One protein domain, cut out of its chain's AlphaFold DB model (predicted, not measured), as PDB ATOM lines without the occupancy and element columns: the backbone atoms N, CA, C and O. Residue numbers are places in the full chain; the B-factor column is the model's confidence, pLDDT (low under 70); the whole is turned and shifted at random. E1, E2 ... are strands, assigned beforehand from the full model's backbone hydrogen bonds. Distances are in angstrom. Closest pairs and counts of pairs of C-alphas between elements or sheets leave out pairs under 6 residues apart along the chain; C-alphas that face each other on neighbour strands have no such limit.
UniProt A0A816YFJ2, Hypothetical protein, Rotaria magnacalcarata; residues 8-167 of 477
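Overview. This is residues 8 to 167 of the 477 residues of the protein "Hypothetical protein" of Rotaria magnacalcarata (UniProt A0A816YFJ2). With little regular structure, this is a sandwich of two sheets face to face, E1 E2 E3 E4 and E5 E6 E7 E9; the small pair E8 E10 extends the second at one end, near the loops of residues 134 to 167. The printed part has 160 residues, no named helix and ten strands, E1 to E10 in order, holding 61 residues: all strand. The first sheet is antiparallel, the second mixed. It is compact, radius of gyration of the C-alphas 16.0 A, spanning 51 by 40 by 28 A.

Arrangement. E1, residues 12 to 23, E2, 27 to 35, E3, 42 to 50, and E4, 64 to 66, form a strongly twisted meander of successive hairpins; N 30 and O 48, 2.8 A apart, are within hydrogen-bond range. The closest C-alphas of E1 and E5, residues 81 to 87, are Ala 21 and Pro 86, 5.2 A apart.

Along the chain. E1, 28.0 A long, bends by 66 degrees at residue 18; C-alpha 12 is at (-0.508, -22.906, -26.313), C-alpha 87 at (-4.512, -40.727, -51.071).

Size, cuts and confidence. The printed part has no cut. Links E3 to E4, E4 to E5 and E8 to E9 are long. Residues 53 to 60 and 116 to 125 are among those under pLDDT 70.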
ATOM      1  N   ILE A   8      -3.258 -18.568 -30.500       65.69
ATOM      2  CA  ILE A   8      -3.110 -19.159 -29.170       65.69
ATOM      3  C   ILE A   8      -4.405 -19.911 -28.860       65.69
ATOM      4  O   ILE A   8      -5.469 -19.302 -28.804       65.69
ATOM      5  N   ASP A   9      -4.306 -21.220 -28.644       62.53
ATOM      6  CA  ASP A   9      -5.418 -22.085 -28.249       62.53
ATOM      7  C   ASP A   9      -5.123 -22.734 -26.890       62.53
ATOM      8  O   ASP A   9      -4.154 -23.492 -26.731       62.53
ATOM      9  N   ASN A  10      -5.965 -22.423 -25.900       61.84
ATOM     10  CA  ASN A  10      -5.833 -22.863 -24.509       61.84
ATOM     11  C   ASN A  10      -4.436 -22.582 -23.913       61.84
ATOM     12  O   ASN A  10      -3.839 -23.444 -23.269       61.84
ATOM     13  N   GLY A  11      -3.880 -21.393 -24.179       65.31
ATOM     14  CA  GLY A  11      -2.563 -20.963 -23.680       65.31
ATOM     15  C   GLY A  11      -1.350 -21.501 -24.455       65.31
ATOM     16  O   GLY A  11      -0.227 -21.094 -24.167       65.31
ATOM     17  N   ASN A  12      -1.562 -22.357 -25.459       71.44
ATOM     18  CA  ASN A  12      -0.508 -22.906 -26.313       71.44
ATOM     19  C   ASN A  12      -0.539 -22.281 -27.706       71.44
ATOM     20  O   ASN A  12      -1.608 -22.003 -28.249       71.44
ATOM     21  N   SER A  13       0.630 -22.119 -28.313       73.88
ATOM     22  CA  SER A  13       0.740 -21.566 -29.659       73.88
ATOM     23  C   SER A  13       0.480 -22.642 -30.713       73.88
ATOM     24  O   SER A  13       1.116 -23.696 -30.705       73.88
ATOM     25  N   VAL A  14      -0.435 -22.385 -31.647       73.88
ATOM     26  CA  VAL A  14      -0.750 -23.281 -32.767       73.88
ATOM     27  C   VAL A  14      -0.081 -22.761 -34.034       73.88
ATOM     28  O   VAL A  14      -0.364 -21.658 -34.502       73.88
ATOM     29  N   GLY A  15       0.826 -23.566 -34.584       72.19
ATOM     30  CA  GLY A  15       1.499 -23.298 -35.848       72.19
ATOM     31  C   GLY A  15       0.894 -24.119 -36.984       72.19
ATOM     32  O   GLY A  15       0.760 -25.340 -36.877       72.19
ATOM     33  N   PHE A  16       0.594 -23.450 -38.093       68.56
ATOM     34  CA  PHE A  16       0.143 -24.067 -39.340       68.56
ATOM     35  C   PHE A  16       1.275 -24.020 -40.371       68.56
ATOM     36  O   PHE A  16       2.033 -23.054 -40.394       68.56
ATOM     37  N   GLY A  17       1.394 -25.033 -41.238       57.69
ATOM     38  CA  GLY A  17       2.276 -24.922 -42.412       57.69
ATOM     39  C   GLY A  17       3.133 -26.132 -42.780       57.69
ATOM     40  O   GLY A  17       3.893 -26.033 -43.738       57.69
ATOM     41  N   LYS A  18       3.030 -27.274 -42.085       67.06
ATOM     42  CA  LYS A  18       3.794 -28.482 -42.468       67.06
ATOM     43  C   LYS A  18       3.076 -29.394 -43.467       67.06
ATOM     44  O   LYS A  18       3.741 -30.094 -44.222       67.06
ATOM     45  N   GLY A  19       1.745 -29.364 -43.519       77.94
ATOM     46  CA  GLY A  19       0.984 -30.188 -44.456       77.94
ATOM     47  C   GLY A  19      -0.450 -29.706 -44.630       77.94
ATOM     48  O   GLY A  19      -1.155 -29.459 -43.653       77.94
ATOM     49  N   VAL A  20      -0.870 -29.582 -45.887       85.94
ATOM     50  CA  VAL A  20      -2.266 -29.394 -46.287       85.94
ATOM     51  C   VAL A  20      -2.589 -30.515 -47.263       85.94
ATOM     52  O   VAL A  20      -1.860 -30.724 -48.235       85.94
ATOM     53  N   ALA A  21      -3.658 -31.249 -46.988       86.94
ATOM     54  CA  ALA A  21      -4.151 -32.319 -47.832       86.94
ATOM     55  C   ALA A  21      -5.540 -31.939 -48.346       86.94
ATOM     56  O   ALA A  21      -6.487 -31.803 -47.574       86.94
ATOM     57  N   TRP A  22      -5.644 -31.759 -49.659       85.44
ATOM     58  CA  TRP A  22      -6.919 -31.575 -50.341       85.44
ATOM     59  C   TRP A  22      -7.514 -32.951 -50.608       85.44
ATOM     60  O   TRP A  22      -6.890 -33.782 -51.266       85.44
ATOM     61  N   LEU A  23      -8.683 -33.197 -50.034       83.50
ATOM     62  CA  LEU A  23      -9.435 -34.436 -50.185       83.50
ATOM     63  C   LEU A  23     -10.551 -34.192 -51.211       83.50
ATOM     64  O   LEU A  23     -10.908 -33.047 -51.496       83.50
ATOM     65  N   ALA A  24     -11.103 -35.253 -51.796       71.19
ATOM     66  CA  ALA A  24     -12.222 -35.087 -52.722       71.19
ATOM     67  C   ALA A  24     -13.465 -34.486 -52.037       71.19
ATOM     68  O   ALA A  24     -13.618 -34.562 -50.816       71.19
ATOM     69  N   SER A  25     -14.375 -33.940 -52.854       66.06
ATOM     70  CA  SER A  25     -15.687 -33.422 -52.426       66.06
ATOM     71  C   SER A  25     -15.628 -32.188 -51.516       66.06
ATOM     72  O   SER A  25     -16.326 -32.141 -50.507       66.06
ATOM     73  N   ASP A  26     -14.811 -31.191 -51.879       76.56
ATOM     74  CA  ASP A  26     -14.698 -29.907 -51.165       76.56
ATOM     75  C   ASP A  26     -14.274 -30.060 -49.696       76.56
ATOM     76  O   ASP A  26     -14.724 -29.327 -48.807       76.56
ATOM     77  N   GLN A  27     -13.364 -31.009 -49.453       83.19
ATOM     78  CA  GLN A  27     -12.799 -31.286 -48.138       83.19
ATOM     79  C   GLN A  27     -11.312 -30.924 -48.085       83.19
ATOM     80  O   GLN A  27     -10.543 -31.189 -49.011       83.19
ATOM     81  N   ALA A  28     -10.875 -30.363 -46.963       87.31
ATOM     82  CA  ALA A  28      -9.464 -30.112 -46.701       87.31
ATOM     83  C   ALA A  28      -9.082 -30.573 -45.299       87.31
ATOM     84  O   ALA A  28      -9.829 -30.392 -44.339       87.31
ATOM     85  N   ALA A  29      -7.887 -31.140 -45.192       88.81
ATOM     86  CA  ALA A  29      -7.236 -31.458 -43.938       88.81
ATOM     87  C   ALA A  29      -5.981 -30.595 -43.792       88.81
ATOM     88  O   ALA A  29      -5.161 -30.507 -44.709       88.81
ATOM     89  N   ILE A  30      -5.818 -29.958 -42.638       89.31
ATOM     90  CA  ILE A  30      -4.667 -29.115 -42.320       89.31
ATOM     91  C   ILE A  30      -3.979 -29.689 -41.093       89.31
ATOM     92  O   ILE A  30      -4.609 -29.902 -40.061       89.31
ATOM     93  N   LEU A  31      -2.676 -29.926 -41.198       89.88
ATOM     94  CA  LEU A  31      -1.861 -30.327 -40.063       89.88
ATOM     95  C   LEU A  31      -1.514 -29.092 -39.222       89.88
ATOM     96  O   LEU A  31      -0.772 -28.208 -39.668       89.88
ATOM     97  N   ALA A  32      -2.053 -29.055 -38.009       88.12
ATOM     98  CA  ALA A  32      -1.836 -28.026 -37.008       88.12
ATOM     99  C   ALA A  32      -0.964 -28.585 -35.877       88.12
ATOM    100  O   ALA A  32      -1.295 -29.594 -35.256       88.12
ATOM    101  N   ASN A  33       0.153 -27.926 -35.586       87.56
ATOM    102  CA  ASN A  33       1.059 -28.346 -34.522       87.56
ATOM    103  C   ASN A  33       0.910 -27.424 -33.318       87.56
ATOM    104  O   ASN A  33       0.929 -26.201 -33.462       87.56
ATOM    105  N   ARG A  34       0.793 -28.014 -32.130       85.31
ATOM    106  CA  ARG A  34       0.765 -27.296 -30.860       85.31
ATOM    107  C   ARG A  34       2.175 -27.210 -30.300       85.31
ATOM    108  O   ARG A  34       2.854 -28.222 -30.123       85.31
ATOM    109  N   TYR A  35       2.588 -25.991 -30.001       82.31
ATOM    110  CA  TYR A  35       3.856 -25.674 -29.373       82.31
ATOM    111  C   TYR A  35       3.617 -25.034 -28.007       82.31
ATOM    112  O   TYR A  35       2.516 -24.569 -27.700       82.31
ATOM    113  N   THR A  36       4.668 -24.973 -27.196       81.25
ATOM    114  CA  THR A  36       4.685 -24.095 -26.023       81.25
ATOM    115  C   THR A  36       4.429 -22.641 -26.433       81.25
ATOM    116  O   THR A  36       4.642 -22.261 -27.585       81.25
ATOM    117  N   SER A  37       3.995 -21.802 -25.491       74.19
ATOM    118  CA  SER A  37       3.743 -20.370 -25.727       74.19
ATOM    119  C   SER A  37       4.945 -19.629 -26.337       74.19
ATOM    120  O   SER A  37       4.777 -18.687 -27.105       74.19
ATOM    121  N   THR A  38       6.162 -20.107 -26.063       74.62
ATOM    122  CA  THR A  38       7.441 -19.613 -26.596       74.62
ATOM    123  C   THR A  38       7.843 -20.211 -27.951       74.62
ATOM    124  O   THR A  38       8.942 -19.935 -28.422       74.62
ATOM    125  N   PHE A  39       7.009 -21.060 -28.565       73.06
ATOM    126  CA  PHE A  39       7.298 -21.822 -29.793       73.06
ATOM    127  C   PHE A  39       8.561 -22.708 -29.740       73.06
ATOM    128  O   PHE A  39       9.032 -23.184 -30.770       73.06
ATOM    129  N   SER A  40       9.114 -22.961 -28.551       72.88
ATOM    130  CA  SER A  40      10.403 -23.647 -28.395       72.88
ATOM    131  C   SER A  40      10.294 -25.172 -28.381       72.88
ATOM    132  O   SER A  40      11.258 -25.854 -28.719       72.88
ATOM    133  N   LEU A  41       9.144 -25.722 -27.980       82.38
ATOM    134  CA  LEU A  41       8.929 -27.166 -27.862       82.38
ATOM    135  C   LEU A  41       7.642 -27.576 -28.577       82.38
ATOM    136  O   LEU A  41       6.589 -26.975 -28.367       82.38
ATOM    137  N   TRP A  42       7.734 -28.615 -29.407       82.88
ATOM    138  CA  TRP A  42       6.589 -29.250 -30.058       82.88
ATOM    139  C   TRP A  42       5.914 -30.208 -29.077       82.88
ATOM    140  O   TRP A  42       6.518 -31.187 -28.648       82.88
ATOM    141  N   LEU A  43       4.672 -29.914 -28.697       85.25
ATOM    142  CA  LEU A  43       3.936 -30.691 -27.700       85.25
ATOM    143  C   LEU A  43       3.144 -31.825 -28.351       85.25
ATOM    144  O   LEU A  43       3.240 -32.973 -27.933       85.25
ATOM    145  N   SER A  44       2.350 -31.490 -29.366       88.44
ATOM    146  CA  SER A  44       1.488 -32.438 -30.067       88.44
ATOM    147  C   SER A  44       1.036 -31.887 -31.414       88.44
ATOM    148  O   SER A  44       1.299 -30.732 -31.762       88.44
ATOM    149  N   SER A  45       0.345 -32.714 -32.184       89.12
ATOM    150  CA  SER A  45      -0.233 -32.358 -33.471       89.12
ATOM    151  C   SER A  45      -1.697 -32.742 -33.547       89.12
ATOM    152  O   SER A  45      -2.155 -33.694 -32.920       89.12
ATOM    153  N   GLN A  46      -2.425 -31.981 -34.349       90.31
ATOM    154  CA  GLN A  46      -3.832 -32.165 -34.633       90.31
ATOM    155  C   GLN A  46      -4.068 -31.990 -36.130       90.31
ATOM    156  O   GLN A  46      -3.407 -31.196 -36.797       90.31
ATOM    157  N   ILE A  47      -5.036 -32.718 -36.664       90.00
ATOM    158  CA  ILE A  47      -5.471 -32.596 -38.049       90.00
ATOM    159  C   ILE A  47      -6.821 -31.897 -38.026       90.00
ATOM    160  O   ILE A  47      -7.795 -32.418 -37.487       90.00
ATOM    161  N   TRP A  48      -6.862 -30.699 -38.589       89.62
ATOM    162  CA  TRP A  48      -8.058 -29.880 -38.705       89.62
ATOM    163  C   TRP A  48      -8.758 -30.207 -40.017       89.62
ATOM    164  O   TRP A  48      -8.180 -30.031 -41.089       89.62
ATOM    165  N   LEU A  49      -9.988 -30.702 -39.929       88.44
ATOM    166  CA  LEU A  49     -10.804 -31.094 -41.071       88.44
ATOM    167  C   LEU A  49     -11.859 -30.037 -41.367       88.44
ATOM    168  O   LEU A  49     -12.567 -29.579 -40.470       88.44
ATOM    169  N   TYR A  50     -12.014 -29.731 -42.646       86.44
ATOM    170  CA  TYR A  50     -13.025 -28.834 -43.180       86.44
ATOM    171  C   TYR A  50     -13.816 -29.596 -44.232       86.44
ATOM    172  O   TYR A  50     -13.230 -30.050 -45.210       86.44
ATOM    173  N   THR A  51     -15.117 -29.787 -44.010       77.19
ATOM    174  CA  THR A  51     -15.963 -30.642 -44.869       77.19
ATOM    175  C   THR A  51     -16.905 -29.868 -45.787       77.19
ATOM    176  O   THR A  51     -17.585 -30.465 -46.618       77.19
ATOM    177  N   GLN A  52     -16.961 -28.547 -45.621       72.19
ATOM    178  CA  GLN A  52     -17.721 -27.626 -46.453       72.19
ATOM    179  C   GLN A  52     -16.838 -26.409 -46.695       72.19
ATOM    180  O   GLN A  52     -16.833 -25.474 -45.901       72.19
ATOM    181  N   LEU A  53     -16.034 -26.454 -47.753       68.62
ATOM    182  CA  LEU A  53     -15.311 -25.289 -48.248       68.62
ATOM    183  C   LEU A  53     -16.303 -24.398 -49.015       68.62
ATOM    184  O   LEU A  53     -16.647 -24.738 -50.147       68.62
ATOM    185  N   PRO A  54     -16.808 -23.275 -48.459       60.56
ATOM    186  CA  PRO A  54     -17.578 -22.352 -49.274       60.56
ATOM    187  C   PRO A  54     -16.657 -21.740 -50.333       60.56
ATOM    188  O   PRO A  54     -15.449 -21.588 -50.137       60.56
ATOM    189  N   THR A  55     -17.249 -21.310 -51.444       56.12
ATOM    190  CA  THR A  55     -16.558 -20.682 -52.583       56.12
ATOM    191  C   THR A  55     -15.744 -19.426 -52.219       56.12
ATOM    192  O   THR A  55     -14.990 -18.933 -53.054       56.12
ATOM    193  N   ILE A  56     -15.863 -18.915 -50.984       55.41
ATOM    194  CA  ILE A  56     -15.288 -17.646 -50.508       55.41
ATOM    195  C   ILE A  56     -14.211 -17.850 -49.408       55.41
ATOM    196  O   ILE A  56     -13.575 -16.886 -48.993       55.41
ATOM    197  N   GLY A  57     -13.913 -19.085 -48.974       60.47
ATOM    198  CA  GLY A  57     -12.773 -19.373 -48.080       60.47
ATOM    199  C   GLY A  57     -13.070 -20.319 -46.913       60.47
ATOM    200  O   GLY A  57     -14.205 -20.698 -46.673       60.47
ATOM    201  N   LEU A  58     -12.038 -20.722 -46.168       64.75
ATOM    202  CA  LEU A  58     -12.199 -21.577 -44.986       64.75
ATOM    203  C   LEU A  58     -12.872 -20.818 -43.833       64.75
ATOM    204  O   LEU A  58     -12.554 -19.657 -43.575       64.75
ATOM    205  N   THR A  59     -13.758 -21.495 -43.102       67.38
ATOM    206  CA  THR A  59     -14.279 -21.000 -41.823       67.38
ATOM    207  C   THR A  59     -13.152 -20.874 -40.796       67.38
ATOM    208  O   THR A  59     -12.165 -21.609 -40.840       67.38
ATOM    209  N   SER A  60     -13.298 -19.957 -39.835       67.56
ATOM    210  CA  SER A  60     -12.307 -19.766 -38.764       67.56
ATOM    211  C   SER A  60     -12.165 -20.988 -37.849       67.56
ATOM    212  O   SER A  60     -11.095 -21.198 -37.288       67.56
ATOM    213  N   ALA A  61     -13.215 -21.805 -37.727       76.62
ATOM    214  CA  ALA A  61     -13.215 -23.045 -36.957       76.62
ATOM    215  C   ALA A  61     -13.262 -24.280 -37.880       76.62
ATOM    216  O   ALA A  61     -14.004 -24.257 -38.874       76.62
ATOM    217  N   PRO A  62     -12.506 -25.351 -37.569       81.69
ATOM    218  CA  PRO A  62     -12.595 -26.619 -38.284       81.69
ATOM    219  C   PRO A  62     -13.925 -27.329 -38.004       81.69
ATOM    220  O   PRO A  62     -14.497 -27.207 -36.923       81.69
ATOM    221  N   THR A  63     -14.404 -28.111 -38.972       83.75
ATOM    222  CA  THR A  63     -15.594 -28.965 -38.819       83.75
ATOM    223  C   THR A  63     -15.333 -30.102 -37.831       83.75
ATOM    224  O   THR A  63     -16.210 -30.471 -37.054       83.75
ATOM    225  N   ALA A  64     -14.130 -30.671 -37.866       86.44
ATOM    226  CA  ALA A  64     -13.700 -31.714 -36.948       86.44
ATOM    227  C   ALA A  64     -12.188 -31.651 -36.724       86.44
ATOM    228  O   ALA A  64     -11.443 -31.131 -37.555       86.44
ATOM    229  N   ILE A  65     -11.732 -32.207 -35.605       88.56
ATOM    230  CA  ILE A  65     -10.317 -32.287 -35.244       88.56
ATOM    231  C   ILE A  65      -9.975 -33.756 -34.991       88.56
ATOM    232  O   ILE A  65     -10.772 -34.478 -34.396       88.56
ATOM    233  N   ILE A  66      -8.815 -34.215 -35.460       89.44
ATOM    234  CA  ILE A  66      -8.247 -35.533 -35.143       89.44
ATOM    235  C   ILE A  66      -6.934 -35.309 -34.372       89.44
ATOM    236  O   ILE A  66      -6.127 -34.492 -34.816       89.44
ATOM    237  N   PRO A  67      -6.678 -36.005 -33.251       86.75
ATOM    238  CA  PRO A  67      -7.532 -37.029 -32.651       86.75
ATOM    239  C   PRO A  67      -8.829 -36.493 -32.039       86.75
ATOM    240  O   PRO A  67      -8.876 -35.381 -31.520       86.75
ATOM    241  N   ASN A  68      -9.863 -37.332 -32.074       86.06
ATOM    242  CA  ASN A  68     -11.114 -37.174 -31.329       86.06
ATOM    243  C   ASN A  68     -11.546 -38.534 -30.760       86.06
ATOM    244  O   ASN A  68     -10.878 -39.538 -30.974       86.06
ATOM    245  N   ASN A  69     -12.673 -38.592 -30.059       78.88
ATOM    246  CA  ASN A  69     -13.100 -39.813 -29.374       78.88
ATOM    247  C   ASN A  69     -13.501 -40.964 -30.315       78.88
ATOM    248  O   ASN A  69     -13.399 -42.126 -29.939       78.88
ATOM    249  N   GLN A  70     -13.945 -40.657 -31.535       82.94
ATOM    250  CA  GLN A  70     -14.202 -41.660 -32.574       82.94
ATOM    251  C   GLN A  70     -12.923 -42.028 -33.339       82.94
ATOM    252  O   GLN A  70     -12.827 -43.103 -33.923       82.94
ATOM    253  N   GLN A  71     -11.937 -41.129 -33.349       87.31
ATOM    254  CA  GLN A  71     -10.685 -41.265 -34.085       87.31
ATOM    255  C   GLN A  71      -9.491 -40.936 -33.174       87.31
ATOM    256  O   GLN A  71      -8.811 -39.926 -33.393       87.31
ATOM    257  N   PRO A  72      -9.251 -41.726 -32.108       87.50
ATOM    258  CA  PRO A  72      -8.117 -41.503 -31.217       87.50
ATOM    259  C   PRO A  72      -6.808 -41.851 -31.929       87.50
ATOM    260  O   PRO A  72      -6.787 -42.701 -32.817       87.50
ATOM    261  N   LEU A  73      -5.690 -41.230 -31.544       87.06
ATOM    262  CA  LEU A  73      -4.393 -41.682 -32.050       87.06
ATOM    263  C   LEU A  73      -4.095 -43.075 -31.461       87.06
ATOM    264  O   LEU A  73      -4.135 -43.219 -30.237       87.06
ATOM    265  N   PRO A  74      -3.819 -44.093 -32.299       84.88
ATOM    266  CA  PRO A  74      -3.369 -45.400 -31.829       84.88
ATOM    267  C   PRO A  74      -2.129 -45.271 -30.941       84.88
ATOM    268  O   PRO A  74      -1.291 -44.406 -31.184       84.88
ATOM    269  N   SER A  75      -1.944 -46.180 -29.982       82.38
ATOM    270  CA  SER A  75      -0.738 -46.205 -29.134       82.38
ATOM    271  C   SER A  75       0.565 -46.418 -29.918       82.38
ATOM    272  O   SER A  75       1.640 -46.097 -29.421       82.38
ATOM    273  N   THR A  76       0.471 -46.948 -31.139       80.81
ATOM    274  CA  THR A  76       1.583 -47.126 -32.080       80.81
ATOM    275  C   THR A  76       2.019 -45.828 -32.762       80.81
ATOM    276  O   THR A  76       3.109 -45.792 -33.321       80.81
ATOM    277  N   ILE A  77       1.191 -44.778 -32.737       85.50
ATOM    278  CA  ILE A  77       1.442 -43.501 -33.409       85.50
ATOM    279  C   ILE A  77       1.817 -42.446 -32.374       85.50
ATOM    280  O   ILE A  77       1.103 -42.219 -31.397       85.50
ATOM    281  N   ASN A  78       2.927 -41.753 -32.610       88.19
ATOM    282  CA  ASN A  78       3.340 -40.643 -31.767       88.19
ATOM    283  C   ASN A  78       2.359 -39.456 -31.885       88.19
ATOM    284  O   ASN A  78       1.809 -39.172 -32.950       88.19
ATOM    285  N   ASN A  79       2.164 -38.713 -30.794       88.69
ATOM    286  CA  ASN A  79       1.312 -37.522 -30.779       88.69
ATOM    287  C   ASN A  79       1.890 -36.339 -31.586       88.69
ATOM    288  O   ASN A  79       1.185 -35.354 -31.812       88.69
ATOM    289  N   GLN A  80       3.145 -36.431 -32.026       89.31
ATOM    290  CA  GLN A  80       3.817 -35.509 -32.933       89.31
ATOM    291  C   GLN A  80       3.766 -36.046 -34.372       89.31
ATOM    292  O   GLN A  80       4.426 -37.025 -34.728       89.31
ATOM    293  N   LEU A  81       2.990 -35.374 -35.225       89.38
ATOM    294  CA  LEU A  81       2.778 -35.752 -36.624       89.38
ATOM    295  C   LEU A  81       3.649 -34.903 -37.566       89.38
ATOM    296  O   LEU A  81       3.570 -33.674 -37.575       89.38
ATOM    297  N   LEU A  82       4.487 -35.547 -38.379       88.69
ATOM    298  CA  LEU A  82       5.399 -34.874 -39.309       88.69
ATOM    299  C   LEU A  82       4.687 -34.332 -40.545       88.69
ATOM    300  O   LEU A  82       4.960 -33.204 -40.962       88.69
ATOM    301  N   ASN A  83       3.833 -35.147 -41.168       89.62
ATOM    302  CA  ASN A  83       3.238 -34.820 -42.458       89.62
ATOM    303  C   ASN A  83       1.889 -35.515 -42.661       89.62
ATOM    304  O   ASN A  83       1.622 -36.568 -42.084       89.62
ATOM    305  N   ILE A  84       1.070 -34.935 -43.535       91.50
ATOM    306  CA  ILE A  84      -0.174 -35.526 -44.019       91.50
ATOM    307  C   ILE A  84      -0.193 -35.521 -45.548       91.50
ATOM    308  O   ILE A  84       0.229 -34.555 -46.191       91.50
ATOM    309  N   ARG A  85      -0.680 -36.605 -46.150       90.12
ATOM    310  CA  ARG A  85      -0.803 -36.748 -47.604       90.12
ATOM    311  C   ARG A  85      -2.169 -37.318 -47.978       90.12
ATOM    312  O   ARG A  85      -2.570 -38.331 -47.405       90.12
ATOM    313  N   PRO A  86      -2.882 -36.702 -48.935       89.50
ATOM    314  CA  PRO A  86      -4.113 -37.276 -49.448       89.50
ATOM    315  C   PRO A  86      -3.784 -38.472 -50.349       89.50
ATOM    316  O   PRO A  86      -2.877 -38.406 -51.178       89.50
ATOM    317  N   ILE A  87      -4.536 -39.557 -50.191       86.94
ATOM    318  CA  ILE A  87      -4.512 -40.727 -51.071       86.94
ATOM    319  C   ILE A  87      -5.947 -40.937 -51.547       86.94
ATOM    320  O   ILE A  87      -6.767 -41.538 -50.851       86.94
ATOM    321  N   SER A  88      -6.265 -40.394 -52.722       82.38
ATOM    322  CA  SER A  88      -7.636 -40.305 -53.242       82.38
ATOM    323  C   SER A  88      -8.566 -39.582 -52.251       82.38
ATOM    324  O   SER A  88      -8.468 -38.366 -52.104       82.38
ATOM    325  N   ASN A  89      -9.416 -40.320 -51.525       84.19
ATOM    326  CA  ASN A  89     -10.335 -39.773 -50.515       84.19
ATOM    327  C   ASN A  89      -9.886 -40.067 -49.078       84.19
ATOM    328  O   ASN A  89     -10.574 -39.686 -48.133       84.19
ATOM    329  N   SER A  90      -8.776 -40.782 -48.919       89.69
ATOM    330  CA  SER A  90      -8.194 -41.199 -47.646       89.69
ATOM    331  C   SER A  90      -7.034 -40.278 -47.271       89.69
ATOM    332  O   SER A  90      -6.486 -39.565 -48.116       89.69
ATOM    333  N   LEU A  91      -6.624 -40.307 -46.008       91.25
ATOM    334  CA  LEU A  91      -5.528 -39.491 -45.499       91.25
ATOM    335  C   LEU A  91      -4.452 -40.376 -44.885       91.25
ATOM    336  O   LEU A  91      -4.706 -41.088 -43.919       91.25
ATOM    337  N   ALA A  92      -3.246 -40.305 -45.437       91.31
ATOM    338  CA  ALA A  92      -2.063 -40.875 -44.821       91.31
ATOM    339  C   ALA A  92      -1.412 -39.837 -43.908       91.31
ATOM    340  O   ALA A  92      -1.196 -38.687 -44.299       91.31
ATOM    341  N   VAL A  93      -1.087 -40.257 -42.698       91.25
ATOM    342  CA  VAL A  93      -0.465 -39.453 -41.654       91.25
ATOM    343  C   VAL A  93       0.857 -40.116 -41.295       91.25
ATOM    344  O   VAL A  93       0.898 -41.322 -41.079       91.25
ATOM    345  N   LEU A  94       1.935 -39.339 -41.252       90.75
ATOM    346  CA  LEU A  94       3.271 -39.804 -40.882       90.75
ATOM    347  C   LEU A  94       3.670 -39.169 -39.554       90.75
ATOM    348  O   LEU A  94       3.597 -37.945 -39.420       90.75
ATOM    349  N   ASP A  95       4.117 -39.979 -38.601       90.25
ATOM    350  CA  ASP A  95       4.606 -39.505 -37.308       90.25
ATOM    351  C   ASP A  95       6.131 -39.299 -37.278       90.25
ATOM    352  O   ASP A  95       6.843 -39.620 -38.229       90.25
ATOM    353  N   VAL A  96       6.640 -38.741 -36.176       88.75
ATOM    354  CA  VAL A  96       8.084 -38.505 -35.970       88.75
ATOM    355  C   VAL A  96       8.940 -39.766 -35.875       88.75
ATOM    356  O   VAL A  96      10.149 -39.687 -36.076       88.75
ATOM    357  N   THR A  97       8.337 -40.912 -35.571       87.12
ATOM    358  CA  THR A  97       9.034 -42.200 -35.450       87.12
ATOM    359  C   THR A  97       9.116 -42.955 -36.776       87.12
ATOM    360  O   THR A  97       9.818 -43.960 -36.865       87.12
ATOM    361  N   GLY A  98       8.456 -42.452 -37.823       84.56
ATOM    362  CA  GLY A  98       8.379 -43.093 -39.134       84.56
ATOM    363  C   GLY A  98       7.194 -44.050 -39.282       84.56
ATOM    364  O   GLY A  98       7.086 -44.718 -40.309       84.56
ATOM    365  N   THR A  99       6.299 -44.108 -38.295       87.75
ATOM    366  CA  THR A  99       5.076 -44.914 -38.339       87.75
ATOM    367  C   THR A  99       4.009 -44.174 -39.135       87.75
ATOM    368  O   THR A  99       3.849 -42.953 -39.025       87.75
ATOM    369  N   THR A 100       3.262 -44.911 -39.956       88.12
ATOM    370  CA  THR A 100       2.190 -44.336 -40.774       88.12
ATOM    371  C   THR A 100       0.808 -44.766 -40.292       88.12
ATOM    372  O   THR A 100       0.574 -45.921 -39.937       88.12
ATOM    373  N   LEU A 101      -0.129 -43.821 -40.304       89.38
ATOM    374  CA  LEU A 101      -1.544 -44.036 -40.037       89.38
ATOM    375  C   LEU A 101      -2.340 -43.707 -41.297       89.38
ATOM    376  O   LEU A 101      -2.326 -42.570 -41.768       89.38
ATOM    377  N   LEU A 102      -3.050 -44.691 -41.835       90.25
ATOM    378  CA  LEU A 102      -3.952 -44.508 -42.964       90.25
ATOM    379  C   LEU A 102      -5.392 -44.400 -42.463       90.25
ATOM    380  O   LEU A 102      -5.972 -45.384 -42.006       90.25
ATOM    381  N   ILE A 103      -5.978 -43.213 -42.593       90.62
ATOM    382  CA  ILE A 103      -7.388 -42.951 -42.306       90.62
ATOM    383  C   ILE A 103      -8.166 -43.099 -43.610       90.62
ATOM    384  O   ILE A 103      -8.085 -42.242 -44.495       90.62
ATOM    385  N   VAL A 104      -8.887 -44.206 -43.756       91.00
ATOM    386  CA  VAL A 104      -9.623 -44.513 -44.982       91.00
ATOM    387  C   VAL A 104     -10.926 -43.729 -45.066       91.00
ATOM    388  O   VAL A 104     -11.614 -43.528 -44.072       91.00
ATOM    389  N   SER A 105     -11.289 -43.274 -46.262       91.19
ATOM    390  CA  SER A 105     -12.606 -42.672 -46.482       91.19
ATOM    391  C   SER A 105     -13.713 -43.700 -46.277       91.19
ATOM    392  O   SER A 105     -13.590 -44.843 -46.719       91.19
ATOM    393  N   THR A 106     -14.819 -43.289 -45.663       91.94
ATOM    394  CA  THR A 106     -15.990 -44.149 -45.476       91.94
ATOM    395  C   THR A 106     -17.233 -43.551 -46.117       91.94
ATOM    396  O   THR A 106     -17.354 -42.335 -46.284       91.94
ATOM    397  N   GLU A 107     -18.163 -44.432 -46.479       92.25
ATOM    398  CA  GLU A 107     -19.474 -44.072 -47.018       92.25
ATOM    399  C   GLU A 107     -20.386 -43.419 -45.957       92.25
ATOM    400  O   GLU A 107     -20.098 -43.513 -44.755       92.25
ATOM    401  N   PRO A 108     -21.483 -42.749 -46.369       91.31
ATOM    402  CA  PRO A 108     -22.454 -42.176 -45.444       91.31
ATOM    403  C   PRO A 108     -22.959 -43.216 -44.435       91.31
ATOM    404  O   PRO A 108     -23.149 -44.382 -44.769       91.31
ATOM    405  N   GLY A 109     -23.163 -42.797 -43.187       91.44
ATOM    406  CA  GLY A 109     -23.558 -43.675 -42.082       91.44
ATOM    407  C   GLY A 109     -22.400 -44.416 -41.402       91.44
ATOM    408  O   GLY A 109     -22.619 -45.050 -40.372       91.44
ATOM    409  N   PHE A 110     -21.163 -44.308 -41.902       92.69
ATOM    410  CA  PHE A 110     -19.982 -44.938 -41.301       92.69
ATOM    411  C   PHE A 110     -18.842 -43.940 -41.091       92.69
ATOM    412  O   PHE A 110     -18.634 -43.052 -41.911       92.69
ATOM    413  N   TYR A 111     -18.025 -44.115 -40.057       91.25
ATOM    414  CA  TYR A 111     -16.787 -43.360 -39.836       91.25
ATOM    415  C   TYR A 111     -15.562 -44.278 -39.824       91.25
ATOM    416  O   TYR A 111     -15.671 -45.494 -39.654       91.25
ATOM    417  N   ALA A 112     -14.391 -43.683 -40.032       89.81
ATOM    418  CA  ALA A 112     -13.110 -44.371 -39.979       89.81
ATOM    419  C   ALA A 112     -12.557 -44.327 -38.556       89.81
ATOM    420  O   ALA A 112     -11.945 -43.334 -38.168       89.81
ATOM    421  N   SER A 113     -12.793 -45.384 -37.785       87.81
ATOM    422  CA  SER A 113     -12.257 -45.527 -36.437       87.81
ATOM    423  C   SER A 113     -10.770 -45.841 -36.488       87.81
ATOM    424  O   SER A 113     -10.333 -46.756 -37.181       87.81
ATOM    425  N   THR A 114      -9.977 -45.092 -35.736       82.56
ATOM    426  CA  THR A 114      -8.552 -45.380 -35.522       82.56
ATOM    427  C   THR A 114      -8.313 -46.080 -34.183       82.56
ATOM    428  O   THR A 114      -7.172 -46.315 -33.802       82.56
ATOM    429  N   ASP A 115      -9.379 -46.437 -33.464       75.25
ATOM    430  CA  ASP A 115      -9.285 -47.148 -32.195       75.25
ATOM    431  C   ASP A 115      -8.933 -48.629 -32.421       75.25
ATOM    432  O   ASP A 115      -9.680 -49.401 -33.031       75.25
ATOM    433  N   THR A 116      -7.782 -49.033 -31.887       66.19
ATOM    434  CA  THR A 116      -7.218 -50.380 -32.024       66.19
ATOM    435  C   THR A 116      -8.062 -51.456 -31.342       66.19
ATOM    436  O   THR A 116      -7.929 -52.629 -31.689       66.19
ATOM    437  N   ARG A 117      -8.971 -51.087 -30.423       63.59
ATOM    438  CA  ARG A 117      -9.927 -52.019 -29.793       63.59
ATOM    439  C   ARG A 117     -10.888 -52.649 -30.800       63.59
ATOM    440  O   ARG A 117     -11.404 -53.733 -30.553       63.59
ATOM    441  N   PHE A 118     -11.096 -52.000 -31.944       55.38
ATOM    442  CA  PHE A 118     -11.987 -52.459 -33.007       55.38
ATOM    443  C   PHE A 118     -11.221 -53.047 -34.196       55.38
ATOM    444  O   PHE A 118     -11.620 -52.850 -35.344       55.38
ATOM    445  N   SER A 119     -10.135 -53.783 -33.929       51.97
ATOM    446  CA  SER A 119      -9.341 -54.532 -34.920       51.97
ATOM    447  C   SER A 119      -8.625 -53.680 -35.973       51.97
ATOM    448  O   SER A 119      -8.674 -53.983 -37.162       51.97
ATOM    449  N   ALA A 120      -7.922 -52.622 -35.561       51.06
ATOM    450  CA  ALA A 120      -6.898 -52.066 -36.443       51.06
ATOM    451  C   ALA A 120      -5.775 -53.107 -36.582       51.06
ATOM    452  O   ALA A 120      -5.080 -53.402 -35.606       51.06
ATOM    453  N   GLU A 121      -5.618 -53.691 -37.772       52.69
ATOM    454  CA  GLU A 121      -4.436 -54.484 -38.107       52.69
ATOM    455  C   GLU A 121      -3.219 -53.565 -37.978       52.69
ATOM    456  O   GLU A 121      -2.968 -52.697 -38.815       52.69
ATOM    457  N   SER A 122      -2.500 -53.703 -36.865       51.91
ATOM    458  CA  SER A 122      -1.236 -53.019 -36.639       51.91
ATOM    459  C   SER A 122      -0.123 -53.995 -36.982       51.91
ATOM    460  O   SER A 122       0.237 -54.883 -36.215       51.91
ATOM    461  N   VAL A 123       0.421 -53.840 -38.185       56.84
ATOM    462  CA  VAL A 123       1.765 -54.337 -38.480       56.84
ATOM    463  C   VAL A 123       2.711 -53.250 -37.980       56.84
ATOM    464  O   VAL A 123       2.408 -52.077 -38.153       56.84
ATOM    465  N   SER A 124       3.827 -53.611 -37.346       59.38
ATOM    466  CA  SER A 124       4.724 -52.762 -36.522       59.38
ATOM    467  C   SER A 124       5.115 -51.353 -37.027       59.38
ATOM    468  O   SER A 124       5.726 -50.603 -36.277       59.38
ATOM    469  N   THR A 125       4.789 -50.978 -38.263       63.41
ATOM    470  CA  THR A 125       5.118 -49.695 -38.910       63.41
ATOM    471  C   THR A 125       3.921 -48.992 -39.574       63.41
ATOM    472  O   THR A 125       4.053 -47.851 -40.021       63.41
ATOM    473  N   HIS A 126       2.756 -49.645 -39.663       72.94
ATOM    474  CA  HIS A 126       1.577 -49.146 -40.379       72.94
ATOM    475  C   HIS A 126       0.299 -49.481 -39.604       72.94
ATOM    476  O   HIS A 126       0.074 -50.626 -39.220       72.94
ATOM    477  N   THR A 127      -0.560 -48.485 -39.398       80.75
ATOM    478  CA  THR A 127      -1.893 -48.669 -38.811       80.75
ATOM    479  C   THR A 127      -2.951 -48.195 -39.798       80.75
ATOM    480  O   THR A 127      -2.865 -47.084 -40.316       80.75
ATOM    481  N   ILE A 128      -3.956 -49.026 -40.068       85.12
ATOM    482  CA  ILE A 128      -5.067 -48.690 -40.963       85.12
ATOM    483  C   ILE A 128      -6.336 -48.539 -40.122       85.12
ATOM    484  O   ILE A 128      -6.651 -49.399 -39.301       85.12
ATOM    485  N   SER A 129      -7.063 -47.439 -40.312       87.75
ATOM    486  CA  SER A 129      -8.345 -47.213 -39.642       87.75
ATOM    487  C   SER A 129      -9.396 -48.226 -40.102       87.75
ATOM    488  O   SER A 129      -9.463 -48.548 -41.289       87.75
ATOM    489  N   THR A 130     -10.286 -48.644 -39.209       87.25
ATOM    490  CA  THR A 130     -11.382 -49.563 -39.516       87.25
ATOM    491  C   THR A 130     -12.698 -48.831 -39.738       87.25
ATOM    492  O   THR A 130     -12.990 -47.797 -39.138       87.25
ATOM    493  N   LYS A 131     -13.534 -49.372 -40.623       89.31
ATOM    494  CA  LYS A 131     -14.879 -48.844 -40.870       89.31
ATOM    495  C   LYS A 131     -15.798 -49.222 -39.707       89.31
ATOM    496  O   LYS A 131     -15.979 -50.404 -39.431       89.31
ATOM    497  N   GLN A 132     -16.423 -48.231 -39.080       90.00
ATOM    498  CA  GLN A 132     -17.407 -48.415 -38.012       90.00
ATOM    499  C   GLN A 132     -18.702 -47.671 -38.337       90.00
ATOM    500  O   GLN A 132     -18.677 -46.586 -38.913       90.00
ATOM    501  N   ALA A 133     -19.851 -48.257 -38.001       91.88
ATOM    502  CA  ALA A 133     -21.138 -47.585 -38.179       91.88
ATOM    503  C   ALA A 133     -21.242 -46.396 -37.216       91.88
ATOM    504  O   ALA A 133     -20.827 -46.505 -36.061       91.88
ATOM    505  N   CYS A 134     -21.824 -45.280 -37.663       91.38
ATOM    506  CA  CYS A 134     -22.112 -44.149 -36.787       91.38
ATOM    507  C   CYS A 134     -22.916 -44.613 -35.574       91.38
ATOM    508  O   CYS A 134     -23.877 -45.378 -35.705       91.38
ATOM    509  N   LEU A 135     -22.522 -44.145 -34.393       90.00
ATOM    510  CA  LEU A 135     -23.237 -44.434 -33.155       90.00
ATOM    511  C   LEU A 135     -24.648 -43.843 -33.227       90.00
ATOM    512  O   LEU A 135     -24.874 -42.835 -33.903       90.00
ATOM    513  N   ALA A 136     -25.594 -44.446 -32.515       90.00
ATOM    514  CA  ALA A 136     -26.913 -43.848 -32.376       90.00
ATOM    515  C   ALA A 136     -26.802 -42.440 -31.755       90.00
ATOM    516  O   ALA A 136     -25.895 -42.166 -30.965       90.00
ATOM    517  N   GLY A 137     -27.672 -41.525 -32.178       89.31
ATOM    518  CA  GLY A 137     -27.563 -40.097 -31.865       89.31
ATOM    519  C   GLY A 137     -26.545 -39.319 -32.705       89.31
ATOM    520  O   GLY A 137     -26.476 -38.094 -32.606       89.31
ATOM    521  N   THR A 138     -25.774 -39.986 -33.568       91.62
ATOM    522  CA  THR A 138     -24.891 -39.330 -34.545       91.62
ATOM    523  C   THR A 138     -25.332 -39.611 -35.980       91.62
ATOM    524  O   THR A 138     -26.126 -40.520 -36.235       91.62
ATOM    525  N   MET A 139     -24.841 -38.817 -36.928       91.75
ATOM    526  CA  MET A 139     -25.079 -39.010 -38.353       91.75
ATOM    527  C   MET A 139     -23.849 -38.674 -39.193       91.75
ATOM    528  O   MET A 139     -22.974 -37.906 -38.782       91.75
ATOM    529  N   LYS A 140     -23.825 -39.210 -40.412       91.50
ATOM    530  CA  LYS A 140     -22.872 -38.823 -41.450       91.50
ATOM    531  C   LYS A 140     -23.526 -38.939 -42.821       91.50
ATOM    532  O   LYS A 140     -23.876 -40.040 -43.234       91.50
ATOM    533  N   ASN A 141     -23.663 -37.824 -43.525       89.62
ATOM    534  CA  ASN A 141     -24.387 -37.755 -44.797       89.62
ATOM    535  C   ASN A 141     -23.483 -37.806 -46.040       89.62
ATOM    536  O   ASN A 141     -23.945 -38.230 -47.093       89.62
ATOM    537  N   ASN A 142     -22.206 -37.430 -45.927       86.88
ATOM    538  CA  ASN A 142     -21.268 -37.394 -47.053       86.88
ATOM    539  C   ASN A 142     -20.146 -38.432 -46.907       86.88
ATOM    540  O   ASN A 142     -19.760 -38.807 -45.799       86.88
ATOM    541  N   ILE A 143     -19.559 -38.830 -48.031       88.75
ATOM    542  CA  ILE A 143     -18.341 -39.649 -48.059       88.75
ATOM    543  C   ILE A 143     -17.163 -38.826 -47.512       88.75
ATOM    544  O   ILE A 143     -17.072 -37.624 -47.763       88.75
ATOM    545  N   GLY A 144     -16.260 -39.447 -46.753       88.19
ATOM    546  CA  GLY A 144     -15.049 -38.774 -46.271       88.19
ATOM    547  C   GLY A 144     -14.412 -39.438 -45.056       88.19
ATOM    548  O   GLY A 144     -14.895 -40.454 -44.559       88.19
ATOM    549  N   ILE A 145     -13.346 -38.828 -44.543       88.50
ATOM    550  CA  ILE A 145     -12.603 -39.311 -43.361       88.50
ATOM    551  C   ILE A 145     -13.094 -38.725 -42.031       88.50
ATOM    552  O   ILE A 145     -12.598 -39.096 -40.972       88.50
ATOM    553  N   TYR A 146     -14.025 -37.775 -42.082       86.75
ATOM    554  CA  TYR A 146     -14.487 -37.035 -40.914       86.75
ATOM    555  C   TYR A 146     -15.383 -37.906 -40.002       86.75
ATOM    556  O   TYR A 146     -16.013 -38.862 -40.491       86.75
ATOM    557  N   PRO A 147     -15.427 -37.600 -38.689       88.56
ATOM    558  CA  PRO A 147     -16.220 -38.340 -37.709       88.56
ATOM    559  C   PRO A 147     -17.726 -38.108 -37.907       88.56
ATOM    560  O   PRO A 147     -18.142 -37.189 -38.613       88.56
ATOM    561  N   CYS A 148     -18.562 -38.925 -37.269       90.56
ATOM    562  CA  CYS A 148     -20.008 -38.706 -37.266       90.56
ATOM    563  C   CYS A 148     -20.355 -37.489 -36.397       90.56
ATOM    564  O   CYS A 148     -19.886 -37.365 -35.265       90.56
ATOM    565  N   ALA A 149     -21.211 -36.609 -36.911       89.19
ATOM    566  CA  ALA A 149     -21.683 -35.430 -36.195       89.19
ATOM    567  C   ALA A 149     -22.855 -35.783 -35.272       89.19
ATOM    568  O   ALA A 149     -23.666 -36.648 -35.602       89.19
ATOM    569  N   LEU A 150     -22.976 -35.104 -34.130       90.31
ATOM    570  CA  LEU A 150     -24.134 -35.254 -33.246       90.31
ATOM    571  C   LEU A 150     -25.399 -34.712 -33.920       90.31
ATOM    572  O   LEU A 150     -25.373 -33.651 -34.547       90.31
ATOM    573  N   CYS A 151     -26.515 -35.418 -33.750       91.38
ATOM    574  CA  CYS A 151     -27.812 -34.906 -34.169       91.38
ATOM    575  C   CYS A 151     -28.200 -33.667 -33.349       91.38
ATOM    576  O   CYS A 151     -28.012 -33.670 -32.128       91.38
ATOM    577  N   PRO A 152     -28.746 -32.611 -33.981       91.38
ATOM    578  CA  PRO A 152     -29.185 -31.415 -33.274       91.38
ATOM    579  C   PRO A 152     -30.327 -31.731 -32.300       91.38
ATOM    580  O   PRO A 152     -31.080 -32.690 -32.487       91.38
ATOM    581  N   SER A 153     -30.484 -30.894 -31.278       90.50
ATOM    582  CA  SER A 153     -31.568 -30.996 -30.297       90.50
ATOM    583  C   SER A 153     -32.943 -31.042 -30.973       90.50
ATOM    584  O   SER A 153     -33.186 -30.358 -31.968       90.50
ATOM    585  N   GLY A 154     -33.851 -31.864 -30.442       90.31
ATOM    586  CA  GLY A 154     -35.158 -32.128 -31.056       90.31
ATOM    587  C   GLY A 154     -35.117 -33.113 -32.230       90.31
ATOM    588  O   GLY A 154     -36.131 -33.311 -32.903       90.31
ATOM    589  N   SER A 155     -33.973 -33.750 -32.489       92.69
ATOM    590  CA  SER A 155     -33.845 -34.817 -33.479       92.69
ATOM    591  C   SER A 155     -33.088 -36.016 -32.920       92.69
ATOM    592  O   SER A 155     -32.282 -35.870 -32.007       92.69
ATOM    593  N   ARG A 156     -33.358 -37.197 -33.476       92.06
ATOM    594  CA  ARG A 156     -32.772 -38.479 -33.089       92.06
ATOM    595  C   ARG A 156     -32.254 -39.260 -34.286       92.06
ATOM    596  O   ARG A 156     -32.743 -39.085 -35.409       92.06
ATOM    597  N   SER A 157     -31.331 -40.179 -34.044       92.38
ATOM    598  CA  SER A 157     -30.869 -41.132 -35.057       92.38
ATOM    599  C   SER A 157     -30.580 -42.509 -34.470       92.38
ATOM    600  O   SER A 157     -30.152 -42.644 -33.326       92.38
ATOM    601  N   SER A 158     -30.785 -43.538 -35.288       91.00
ATOM    602  CA  SER A 158     -30.338 -44.899 -35.004       91.00
ATOM    603  C   SER A 158     -28.898 -45.116 -35.470       91.00
ATOM    604  O   SER A 158     -28.333 -44.314 -36.220       91.00
ATOM    605  N   ARG A 159     -28.308 -46.245 -35.067       90.44
ATOM    606  CA  ARG A 159     -26.988 -46.674 -35.538       90.44
ATOM    607  C   ARG A 159     -26.919 -46.692 -37.070       90.44
ATOM    608  O   ARG A 159     -27.833 -47.182 -37.730       90.44
ATOM    609  N   GLY A 160     -25.827 -46.165 -37.618       89.38
ATOM    610  CA  GLY A 160     -25.578 -46.115 -39.059       89.38
ATOM    611  C   GLY A 160     -26.429 -45.104 -39.830       89.38
ATOM    612  O   GLY A 160     -26.491 -45.181 -41.054       89.38
ATOM    613  N   SER A 161     -27.111 -44.174 -39.156       90.19
ATOM    614  CA  SER A 161     -27.980 -43.224 -39.852       90.19
ATOM    615  C   SER A 161     -27.201 -42.189 -40.666       90.19
ATOM    616  O   SER A 161     -26.185 -41.638 -40.231       90.19
ATOM    617  N   ILE A 162     -27.745 -41.863 -41.838       92.81
ATOM    618  CA  ILE A 162     -27.253 -40.790 -42.709       92.81
ATOM    619  C   ILE A 162     -27.893 -39.434 -42.393       92.81
ATOM    620  O   ILE A 162     -27.277 -38.407 -42.650       92.81
ATOM    621  N   ASN A 163     -29.090 -39.432 -41.793       92.94
ATOM    622  CA  ASN A 163     -29.874 -38.237 -41.472       92.94
ATOM    623  C   ASN A 163     -30.459 -38.316 -40.053       92.94
ATOM    624  O   ASN A 163     -30.740 -39.402 -39.541       92.94
ATOM    625  N   CYS A 164     -30.717 -37.165 -39.435       93.50
ATOM    626  CA  CYS A 164     -31.456 -37.096 -38.176       93.50
ATOM    627  C   CYS A 164     -32.967 -37.003 -38.435       93.50
ATOM    628  O   CYS A 164     -33.429 -36.236 -39.281       93.50
ATOM    629  N   THR A 165     -33.747 -37.769 -37.680       94.12
ATOM    630  CA  THR A 165     -35.220 -37.735 -37.691       94.12
ATOM    631  C   THR A 165     -35.729 -36.807 -36.597       94.12
ATOM    632  O   THR A 165     -35.172 -36.796 -35.506       94.12
ATOM    633  N   ARG A 166     -36.765 -36.003 -36.855       94.19
ATOM    634  CA  ARG A 166     -37.326 -35.120 -35.818       94.19
ATOM    635  C   ARG A 166     -38.052 -35.933 -34.748       94.19
ATOM    636  O   ARG A 166     -38.788 -36.858 -35.081       94.19
ATOM    637  N   CYS A 167     -37.854 -35.551 -33.493       91.75
ATOM    638  CA  CYS A 167     -38.629 -36.060 -32.371       91.75
ATOM    639  C   CYS A 167     -39.971 -35.337 -32.250       91.75
ATOM    640  O   CYS A 167     -40.157 -34.244 -32.795       91.75
TER     641      CYS A 167